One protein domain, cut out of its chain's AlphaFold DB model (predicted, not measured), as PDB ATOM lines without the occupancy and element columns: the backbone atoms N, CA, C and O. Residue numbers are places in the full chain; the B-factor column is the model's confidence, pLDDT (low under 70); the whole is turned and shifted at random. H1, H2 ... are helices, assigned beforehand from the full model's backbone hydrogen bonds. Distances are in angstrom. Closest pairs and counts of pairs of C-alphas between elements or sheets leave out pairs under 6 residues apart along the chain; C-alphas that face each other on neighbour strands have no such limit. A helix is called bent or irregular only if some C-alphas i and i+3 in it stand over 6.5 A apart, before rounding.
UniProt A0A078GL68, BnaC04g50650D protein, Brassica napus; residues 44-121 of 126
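Overview. This is residues 44 to 121 of the 126 residues of the protein "BnaC04g50650D protein" of Brassica napus (UniProt A0A078GL68). Three short helices, H1 to H3, make a small compact body; long H4 starts beside it, and residues 106 to 121 stick out as an arm. The 78 printed residues hold four named helices, H1 to H4 in order, and no named strand: all helix. The whole is only just loose, close to compact: radius of gyration of the C-alphas 14.1 A, spans 44 by 30 by 18 A.

Arrangement. Start at H1, residues 44 to 58, only just irregular: C-alphas 50 and 53 are 6.8 A apart. Next, H2, residues 62 to 72, touches H3, residues 78 to 91; their closest C-alphas, Ile 66 and Ala 78, are 5.6 A apart. H4, residues 94 to 121, is about perpendicular to H1, at 75 degrees. Every O i to N i+4 pair is within hydrogen-bond range in H2 and H4, 9 of 11 in H1, 9 of 10 in H3.

Along the chain. Find C-alpha 44 at (210.799, 171.816, 204.980). H4 runs 41.0 A to C-alpha 121 at (234.680, 198.856, 227.032).

Size, cuts and confidence. The printed part has no cut; pLDDT is under 70 at residues 44 to 49, 52 to 53, 75 and 118 to 121.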
ATOM      1  N   GLY A  44     209.839 171.908 203.879       63.97
ATOM      2  CA  GLY A  44     210.799 171.816 204.980       63.97
ATOM      3  C   GLY A  44     211.965 170.853 204.725       63.97
ATOM      4  O   GLY A  44     213.108 171.213 204.981       63.97
ATOM      5  N   GLN A  45     211.728 169.658 204.179       64.38
ATOM      6  CA  GLN A  45     212.789 168.705 203.829       64.38
ATOM      7  C   GLN A  45     213.683 169.198 202.682       64.38
ATOM      8  O   GLN A  45     214.892 168.966 202.716       64.38
ATOM      9  N   ALA A  46     213.129 169.896 201.685       68.44
ATOM     10  CA  ALA A  46     213.916 170.490 200.601       68.44
ATOM     11  C   ALA A  46     214.824 171.620 201.118       68.44
ATOM     12  O   ALA A  46     216.026 171.627 200.841       68.44
ATOM     13  N   ILE A  47     214.273 172.508 201.953       69.81
ATOM     14  CA  ILE A  47     215.020 173.561 202.655       69.81
ATOM     15  C   ILE A  47     216.109 172.947 203.541       69.81
ATOM     16  O   ILE A  47     217.252 173.403 203.532       69.81
ATOM     17  N   MET A  48     215.792 171.879 204.273       68.38
ATOM     18  CA  MET A  48     216.764 171.167 205.104       68.38
ATOM     19  C   MET A  48     217.887 170.553 204.284       68.38
ATOM     20  O   MET A  48     219.041 170.663 204.673       68.38
ATOM     21  N   LYS A  49     217.581 169.951 203.133       69.38
ATOM     22  CA  LYS A  49     218.597 169.365 202.256       69.38
ATOM     23  C   LYS A  49     219.504 170.432 201.633       69.38
ATOM     24  O   LYS A  49     220.700 170.197 201.508       69.38
ATOM     25  N   ALA A  50     218.966 171.602 201.294       72.81
ATOM     26  CA  ALA A  50     219.765 172.730 200.814       72.81
ATOM     27  C   ALA A  50     220.690 173.284 201.914       72.81
ATOM     28  O   ALA A  50     221.866 173.548 201.670       72.81
ATOM     29  N   ASN A  51     220.188 173.388 203.148       71.06
ATOM     30  CA  ASN A  51     220.965 173.874 204.290       71.06
ATOM     31  C   ASN A  51     221.885 172.807 204.908       71.06
ATOM     32  O   ASN A  51     222.817 173.159 205.630       71.06
ATOM     33  N   TYR A  52     221.677 171.523 204.592       69.00
ATOM     34  CA  TYR A  52     222.446 170.371 205.079       69.00
ATOM     35  C   TYR A  52     223.952 170.592 204.936       69.00
ATOM     36  O   TYR A  52     224.705 170.450 205.896       69.00
ATOM     37  N   HIS A  53     224.390 171.012 203.747       69.44
ATOM     38  CA  HIS A  53     225.808 171.222 203.465       69.44
ATOM     39  C   HIS A  53     226.417 172.331 204.328       69.44
ATOM     40  O   HIS A  53     227.531 172.178 204.834       69.44
ATOM     41  N   SER A  54     225.684 173.425 204.532       72.69
ATOM     42  CA  SER A  54     226.117 174.528 205.393       72.69
ATOM     43  C   SER A  54     226.174 174.106 206.858       72.69
ATOM     44  O   SER A  54     227.141 174.423 207.545       72.69
ATOM     45  N   CYS A  55     225.194 173.327 207.318       70.75
ATOM     46  CA  CYS A  55     225.145 172.843 208.695       70.75
ATOM     47  C   CYS A  55     226.303 171.897 209.002       70.75
ATOM     48  O   CYS A  55     226.933 172.021 210.053       70.75
ATOM     49  N   CYS A  56     226.634 171.013 208.055       70.56
ATOM     50  CA  CYS A  56     227.775 170.125 208.205       70.56
ATOM     51  C   CYS A  56     229.108 170.882 208.225       70.56
ATOM     52  O   CYS A  56     229.973 170.556 209.030       70.56
ATOM     53  N   ARG A  57     229.266 171.915 207.383       74.44
ATOM     54  CA  ARG A  57     230.482 172.751 207.359       74.44
ATOM     55  C   ARG A  57     230.645 173.601 208.616       74.44
ATOM     56  O   ARG A  57     231.767 173.845 209.035       74.44
ATOM     57  N   GLN A  58     229.542 174.070 209.196       76.75
ATOM     58  CA  GLN A  58     229.564 174.903 210.401       76.75
ATOM     59  C   GLN A  58     229.543 174.082 211.697       76.75
ATOM     60  O   GLN A  58     229.658 174.665 212.776       76.75
ATOM     61  N   PHE A  59     229.430 172.751 211.599       76.88
ATOM     62  CA  PHE A  59     229.348 171.827 212.728       76.88
ATOM     63  C   PHE A  59     228.363 172.325 213.790       76.88
ATOM     64  O   PHE A  59     228.722 172.616 214.934       76.88
ATOM     65  N   TYR A  60     227.107 172.501 213.387       80.75
ATOM     66  CA  TYR A  60     226.069 172.852 214.346       80.75
ATOM     67  C   TYR A  60     225.747 171.669 215.250       80.75
ATOM     68  O   TYR A  60     225.587 170.530 214.792       80.75
ATOM     69  N   THR A  61     225.615 171.968 216.540       85.62
ATOM     70  CA  THR A  61     224.957 171.077 217.496       85.62
ATOM     71  C   THR A  61     223.473 170.951 217.151       85.62
ATOM     72  O   THR A  61     222.908 171.796 216.457       85.62
ATOM     73  N   LEU A  62     222.812 169.906 217.657       85.56
ATOM     74  CA  LEU A  62     221.380 169.710 217.425       85.56
ATOM     75  C   LEU A  62     220.553 170.937 217.846       85.56
ATOM     76  O   LEU A  62     219.655 171.341 217.117       85.56
ATOM     77  N   GLN A  63     220.877 171.549 218.987       85.44
ATOM     78  CA  GLN A  63     220.149 172.712 219.495       85.44
ATOM     79  C   GLN A  63     220.323 173.940 218.592       85.44
ATOM     80  O   GLN A  63     219.334 174.567 218.224       85.44
ATOM     81  N   GLU A  64     221.563 174.240 218.187       84.31
ATOM     82  CA  GLU A  64     221.858 175.340 217.256       84.31
ATOM     83  C   GLU A  64     221.161 175.120 215.909       84.31
ATOM     84  O   GLU A  64     220.662 176.062 215.300       84.31
ATOM     85  N   LEU A  65     221.086 173.866 215.456       83.75
ATOM     86  CA  LEU A  65     220.394 173.523 214.224       83.75
ATOM     87  C   LEU A  65     218.878 173.701 214.349       83.75
ATOM     88  O   LEU A  65     218.257 174.223 213.426       83.75
ATOM     89  N   ILE A  66     218.277 173.280 215.466       86.50
ATOM     90  CA  ILE A  66     216.852 173.510 215.736       86.50
ATOM     91  C   ILE A  66     216.573 175.007 215.693       86.50
ATOM     92  O   ILE A  66     215.710 175.421 214.931       86.50
ATOM     93  N   GLU A  67     217.331 175.807 216.437       86.00
ATOM     94  CA  GLU A  67     217.148 177.257 216.495       86.00
ATOM     95  C   GLU A  67     217.328 177.910 215.121       86.00
ATOM     96  O   GLU A  67     216.462 178.659 214.674       86.00
ATOM     97  N   PHE A  68     218.394 177.577 214.390       82.00
ATOM     98  CA  PHE A  68     218.639 178.104 213.047       82.00
ATOM     99  C   PHE A  68     217.493 177.781 212.081       82.00
ATOM    100  O   PHE A  68     217.041 178.648 211.330       82.00
ATOM    101  N   MET A  69     217.005 176.540 212.104       79.06
ATOM    102  CA  MET A  69     215.997 176.081 211.153       79.06
ATOM    103  C   MET A  69     214.592 176.567 211.512       79.06
ATOM    104  O   MET A  69     213.836 176.905 210.607       79.06
ATOM    105  N   THR A  70     214.236 176.648 212.797       82.38
ATOM    106  CA  THR A  70     212.914 177.136 213.227       82.38
ATOM    107  C   THR A  70     212.802 178.659 213.153       82.38
ATOM    108  O   THR A  70     211.724 179.169 212.857       82.38
ATOM    109  N   THR A  71     213.899 179.397 213.367       82.25
ATOM    110  CA  THR A  71     213.903 180.870 213.272       82.25
ATOM    111  C   THR A  71     213.893 181.359 211.827       82.25
ATOM    112  O   THR A  71     213.169 182.299 211.502       82.25
ATOM    113  N   ARG A  72     214.668 180.724 210.936       75.62
ATOM    114  CA  ARG A  72     214.782 181.159 209.533       75.62
ATOM    115  C   ARG A  72     213.698 180.606 208.620       75.62
ATOM    116  O   ARG A  72     213.463 181.172 207.553       75.62
ATOM    117  N   HIS A  73     213.048 179.508 208.998       71.38
ATOM    118  CA  HIS A  73     212.103 178.823 208.126       71.38
ATOM    119  C   HIS A  73     210.782 178.537 208.845       71.38
ATOM    120  O   HIS A  73     210.717 177.786 209.817       71.38
ATOM    121  N   ARG A  74     209.689 179.111 208.327       70.62
ATOM    122  CA  ARG A  74     208.336 178.839 208.828       70.62
ATOM    123  C   ARG A  74     207.922 177.401 208.498       70.62
ATOM    124  O   ARG A  74     208.119 176.939 207.377       70.62
ATOM    125  N   GLY A  75     207.315 176.715 209.467       69.56
ATOM    126  CA  GLY A  75     206.735 175.375 209.290       69.56
ATOM    127  C   GLY A  75     207.676 174.198 209.573       69.56
ATOM    128  O   GLY A  75     207.262 173.049 209.435       69.56
ATOM    129  N   LEU A  76     208.921 174.447 209.993       77.56
ATOM    130  CA  LEU A  76     209.816 173.401 210.487       77.56
ATOM    131  C   LEU A  76     209.639 173.232 211.997       77.56
ATOM    132  O   LEU A  76     209.805 174.177 212.761       77.56
ATOM    133  N   THR A  77     209.302 172.017 212.431       82.88
ATOM    134  CA  THR A  77     209.216 171.674 213.856       82.88
ATOM    135  C   THR A  77     210.546 171.127 214.363       82.88
ATOM    136  O   THR A  77     211.292 170.481 213.620       82.88
ATOM    137  N   ALA A  78     210.823 171.318 215.656       84.19
ATOM    138  CA  ALA A  78     212.014 170.769 216.307       84.19
ATOM    139  C   ALA A  78     212.124 169.241 216.140       84.19
ATOM    140  O   ALA A  78     213.217 168.706 215.944       84.19
ATOM    141  N   GLU A  79     210.990 168.532 216.143       85.31
ATOM    142  CA  GLU A  79     210.944 167.087 215.905       85.31
ATOM    143  C   GLU A  79     211.440 166.724 214.496       85.31
ATOM    144  O   GLU A  79     212.249 165.807 214.332       85.31
ATOM    145  N   THR A  80     211.012 167.478 213.477       83.19
ATOM    146  CA  THR A  80     211.438 167.264 212.086       83.19
ATOM    147  C   THR A  80     212.940 167.498 211.939       83.19
ATOM    148  O   THR A  80     213.637 166.675 211.342       83.19
ATOM    149  N   VAL A  81     213.456 168.578 212.537       82.56
ATOM    150  CA  VAL A  81     214.895 168.890 212.554       82.56
ATOM    151  C   VAL A  81     215.688 167.786 213.256       82.56
ATOM    152  O   VAL A  81     216.708 167.337 212.739       82.56
ATOM    153  N   THR A  82     215.183 167.272 214.379       86.12
ATOM    154  CA  THR A  82     215.831 166.192 215.140       86.12
ATOM    155  C   THR A  82     215.891 164.884 214.360       86.12
ATOM    156  O   THR A  82     216.943 164.238 214.323       86.12
ATOM    157  N   LYS A  83     214.788 164.484 213.713       84.62
ATOM    158  CA  LYS A  83     214.755 163.277 212.870       84.62
ATOM    159  C   LYS A  83     215.789 163.373 211.757       84.62
ATOM    160  O   LYS A  83     216.573 162.444 211.575       84.62
ATOM    161  N   VAL A  84     215.844 164.512 211.069       78.00
ATOM    162  CA  VAL A  84     216.828 164.708 210.005       78.00
ATOM    163  C   VAL A  84     218.241 164.740 210.554       78.00
ATOM    164  O   VAL A  84     219.074 164.052 209.988       78.00
ATOM    165  N   PHE A  85     218.514 165.427 211.666       81.94
ATOM    166  CA  PHE A  85     219.835 165.426 212.305       81.94
ATOM    167  C   PHE A  85     220.343 164.007 212.581       81.94
ATOM    168  O   PHE A  85     221.474 163.676 212.232       81.94
ATOM    169  N   ARG A  86     219.484 163.133 213.119       84.00
ATOM    170  CA  ARG A  86     219.817 161.716 213.331       84.00
ATOM    171  C   ARG A  86     220.094 160.980 212.021       84.00
ATOM    172  O   ARG A  86     221.064 160.238 211.945       84.00
ATOM    173  N   GLU A  87     219.282 161.200 210.988       81.31
ATOM    174  CA  GLU A  87     219.536 160.642 209.654       81.31
ATOM    175  C   GLU A  87     220.825 161.186 209.021       81.31
ATOM    176  O   GLU A  87     221.523 160.445 208.328       81.31
ATOM    177  N   MET A  88     221.191 162.446 209.290       78.44
ATOM    178  CA  MET A  88     222.476 163.002 208.867       78.44
ATOM    179  C   MET A  88     223.598 162.192 209.502       78.44
ATOM    180  O   MET A  88     224.417 161.645 208.775       78.44
ATOM    181  N   LEU A  89     223.577 162.044 210.830       80.75
ATOM    182  CA  LEU A  89     224.590 161.312 211.589       80.75
ATOM    183  C   LEU A  89     224.745 159.849 211.154       80.75
ATOM    184  O   LEU A  89     225.815 159.294 211.334       80.75
ATOM    185  N   LYS A  90     223.726 159.222 210.557       81.25
ATOM    186  CA  LYS A  90     223.858 157.871 209.982       81.25
ATOM    187  C   LYS A  90     224.684 157.833 208.692       81.25
ATOM    188  O   LYS A  90     225.251 156.796 208.367       81.25
ATOM    189  N   ARG A  91     224.709 158.928 207.923       73.25
ATOM    190  CA  ARG A  91     225.408 159.023 206.626       73.25
ATOM    191  C   ARG A  91     226.850 159.509 206.744       73.25
ATOM    192  O   ARG A  91     227.625 159.322 205.814       73.25
ATOM    193  N   ILE A  92     227.191 160.150 207.855       74.50
ATOM    194  CA  ILE A  92     228.537 160.643 208.168       74.50
ATOM    195  C   ILE A  92     229.070 159.929 209.410       74.50
ATOM    196  O   ILE A  92     228.320 159.276 210.122       74.50
ATOM    197  N   ASN A  93     230.365 160.053 209.704       82.38
ATOM    198  CA  ASN A  93     230.897 159.545 210.966       82.38
ATOM    199  C   ASN A  93     230.346 160.390 212.133       82.38
ATOM    200  O   ASN A  93     230.833 161.492 212.402       82.38
ATOM    201  N   ALA A  94     229.296 159.878 212.787       80.31
ATOM    202  CA  ALA A  94     228.543 160.583 213.821       80.31
ATOM    203  C   ALA A  94     229.429 161.077 214.967       80.31
ATOM    204  O   ALA A  94     229.274 162.207 215.424       80.31
ATOM    205  N   GLU A  95     230.369 160.249 215.414       82.00
ATOM    206  CA  GLU A  95     231.230 160.561 216.552       82.00
ATOM    207  C   GLU A  95     232.171 161.726 216.234       82.00
ATOM    208  O   GLU A  95     232.256 162.697 216.990       82.00
ATOM    209  N   MET A  96     232.814 161.674 215.065       82.00
ATOM    210  CA  MET A  96     233.651 162.768 214.574       82.00
ATOM    211  C   MET A  96     232.859 164.068 214.438       82.00
ATOM    212  O   MET A  96     233.330 165.129 214.850       82.00
ATOM    213  N   TYR A  97     231.646 163.985 213.885       83.50
ATOM    214  CA  TYR A  97     230.788 165.150 213.714       83.50
ATOM    215  C   TYR A  97     230.397 165.770 215.057       83.50
ATOM    216  O   TYR A  97     230.495 166.984 215.226       83.50
ATOM    217  N   LEU A  98     229.984 164.949 216.025       82.25
ATOM    218  CA  LEU A  98     229.594 165.418 217.353       82.25
ATOM    219  C   LEU A  98     230.771 166.074 218.082       82.25
ATOM    220  O   LEU A  98     230.595 167.143 218.670       82.25
ATOM    221  N   ARG A  99     231.973 165.493 217.984       84.69
ATOM    222  CA  ARG A  99     233.189 166.070 218.573       84.69
ATOM    223  C   ARG A  99     233.524 167.431 217.953       84.69
ATOM    224  O   ARG A  99     233.780 168.389 218.679       84.69
ATOM    225  N   ALA A 100     233.460 167.540 216.626       83.44
ATOM    226  CA  ALA A 100     233.675 168.807 215.932       83.44
ATOM    227  C   ALA A 100     232.594 169.845 216.284       83.44
ATOM    228  O   ALA A 100     232.916 171.001 216.554       83.44
ATOM    229  N   ALA A 101     231.324 169.440 216.372       84.19
ATOM    230  CA  ALA A 101     230.225 170.334 216.731       84.19
ATOM    231  C   ALA A 101     230.359 170.905 218.146       84.19
ATOM    232  O   ALA A 101     230.141 172.099 218.359       84.19
ATOM    233  N   GLN A 102     230.781 170.085 219.109       84.56
ATOM    234  CA  GLN A 102     231.061 170.543 220.471       84.56
ATOM    235  C   GLN A 102     232.236 171.528 220.517       84.56
ATOM    236  O   GLN A 102     232.133 172.579 221.159       84.56
ATOM    237  N   TYR A 103     233.326 171.226 219.804       86.88
ATOM    238  CA  TYR A 103     234.483 172.117 219.708       86.88
ATOM    239  C   TYR A 103     234.092 173.474 219.108       86.88
ATOM    240  O   TYR A 103     234.287 174.514 219.738       86.88
ATOM    241  N   HIS A 104     233.443 173.469 217.942       84.00
ATOM    242  CA  HIS A 104     233.029 174.690 217.257       84.00
ATOM    243  C   HIS A 104     231.999 175.503 218.050       84.00
ATOM    244  O   HIS A 104     232.086 176.730 218.070       84.00
ATOM    245  N   SER A 105     231.055 174.859 218.745       84.69
ATOM    246  CA  SER A 105     230.113 175.574 219.618       84.69
ATOM    247  C   SER A 105     230.837 176.273 220.774       84.69
ATOM    248  O   SER A 105     230.526 177.419 221.105       84.69
ATOM    249  N   THR A 106     231.854 175.627 221.348       84.56
ATOM    250  CA  THR A 106     232.676 176.218 222.413       84.56
ATOM    251  C   THR A 106     233.469 177.419 221.898       84.56
ATOM    252  O   THR A 106     233.425 178.481 222.516       84.56
ATOM    253  N   VAL A 107     234.109 177.296 220.731       84.19
ATOM    254  CA  VAL A 107     234.834 178.402 220.083       84.19
ATOM    255  C   VAL A 107     233.901 179.583 219.806       84.19
ATOM    256  O   VAL A 107     234.195 180.698 220.230       84.19
ATOM    257  N   ARG A 108     232.727 179.344 219.205       82.81
ATOM    258  CA  ARG A 108     231.726 180.396 218.945       82.81
ATOM    259  C   ARG A 108     231.273 181.107 220.221       82.81
ATOM    260  O   ARG A 108     231.068 182.318 220.204       82.81
ATOM    261  N   LYS A 109     231.103 180.377 221.329       83.06
ATOM    262  CA  LYS A 109     230.744 180.970 222.630       83.06
ATOM    263  C   LYS A 109     231.865 181.844 223.187       83.06
ATOM    264  O   LYS A 109     231.577 182.910 223.724       83.06
ATOM    265  N   ILE A 110     233.118 181.409 223.056       82.94
ATOM    266  CA  ILE A 110     234.284 182.195 223.477       82.94
ATOM    267  C   ILE A 110     234.382 183.472 222.639       82.94
ATOM    268  O   ILE A 110     234.487 184.556 223.201       82.94
ATOM    269  N   GLU A 111     234.282 183.368 221.313       81.50
ATOM    270  CA  GLU A 111     234.310 184.527 220.413       81.50
ATOM    271  C   GLU A 111     233.177 185.515 220.696       81.50
ATOM    272  O   GLU A 111     233.411 186.722 220.715       81.50
ATOM    273  N   ARG A 112     231.961 185.018 220.961       81.81
ATOM    274  CA  ARG A 112     230.821 185.866 221.327       81.81
ATOM    275  C   ARG A 112     231.098 186.653 222.607       81.81
ATOM    276  O   ARG A 112     230.937 187.865 222.604       81.81
ATOM    277  N   LYS A 113     231.597 185.982 223.652       81.56
ATOM    278  CA  LYS A 113     231.973 186.645 224.908       81.56
ATOM    279  C   LYS A 113     233.064 187.695 224.711       81.56
ATOM    280  O   LYS A 113     233.003 188.737 225.348       81.56
ATOM    281  N   ARG A 114     234.052 187.444 223.840       80.38
ATOM    282  CA  ARG A 114     235.096 188.440 223.539       80.38
ATOM    283  C   ARG A 114     234.498 189.700 222.916       80.38
ATOM    284  O   ARG A 114     234.739 190.774 223.440       80.38
ATOM    285  N   ARG A 115     233.632 189.555 221.906       75.62
ATOM    286  CA  ARG A 115     232.939 190.699 221.284       75.62
ATOM    287  C   ARG A 115     232.099 191.486 222.292       75.62
ATOM    288  O   ARG A 115     232.225 192.696 222.369       75.62
ATOM    289  N   GLU A 116     231.329 190.791 223.129       75.50
ATOM    290  CA  GLU A 116     230.534 191.425 224.193       75.50
ATOM    291  C   GLU A 116     231.405 192.178 225.219       75.50
ATOM    292  O   GLU A 116     230.964 193.172 225.793       75.50
ATOM    293  N   SER A 117     232.640 191.719 225.453       71.44
ATOM    294  CA  SER A 117     233.599 192.384 226.346       71.44
ATOM    295  C   SER A 117     234.186 193.648 225.708       71.44
ATOM    296  O   SER A 117     234.355 194.652 226.395       71.44
ATOM    297  N   ASP A 118     234.463 193.604 224.404       63.41
ATOM    298  CA  ASP A 118     234.989 194.740 223.640       63.41
ATOM    299  C   ASP A 118     233.930 195.852 223.484       63.41
ATOM    300  O   ASP A 118     234.246 197.033 223.637       63.41
ATOM    301  N   ASP A 119     232.658 195.486 223.280       59.81
ATOM    302  CA  ASP A 119     231.537 196.439 223.222       59.81
ATOM    303  C   ASP A 119     231.272 197.115 224.584       59.81
ATOM    304  O   ASP A 119     230.968 198.309 224.643       59.81
ATOM    305  N   ASN A 120     231.454 196.397 225.701       58.12
ATOM    306  CA  ASN A 120     231.296 196.971 227.045       58.12
ATOM    307  C   ASN A 120     232.423 197.944 227.441       58.12
ATOM    308  O   ASN A 120     232.205 198.786 228.308       58.12
ATOM    309  N   LEU A 121     233.601 197.881 226.808       55.84
ATOM    310  CA  LEU A 121     234.680 198.856 227.032       55.84
ATOM    311  C   LEU A 121     234.501 200.162 226.234       55.84
ATOM    312  O   LEU A 121     235.167 201.149 226.538       55.84
TER     313      LEU A 121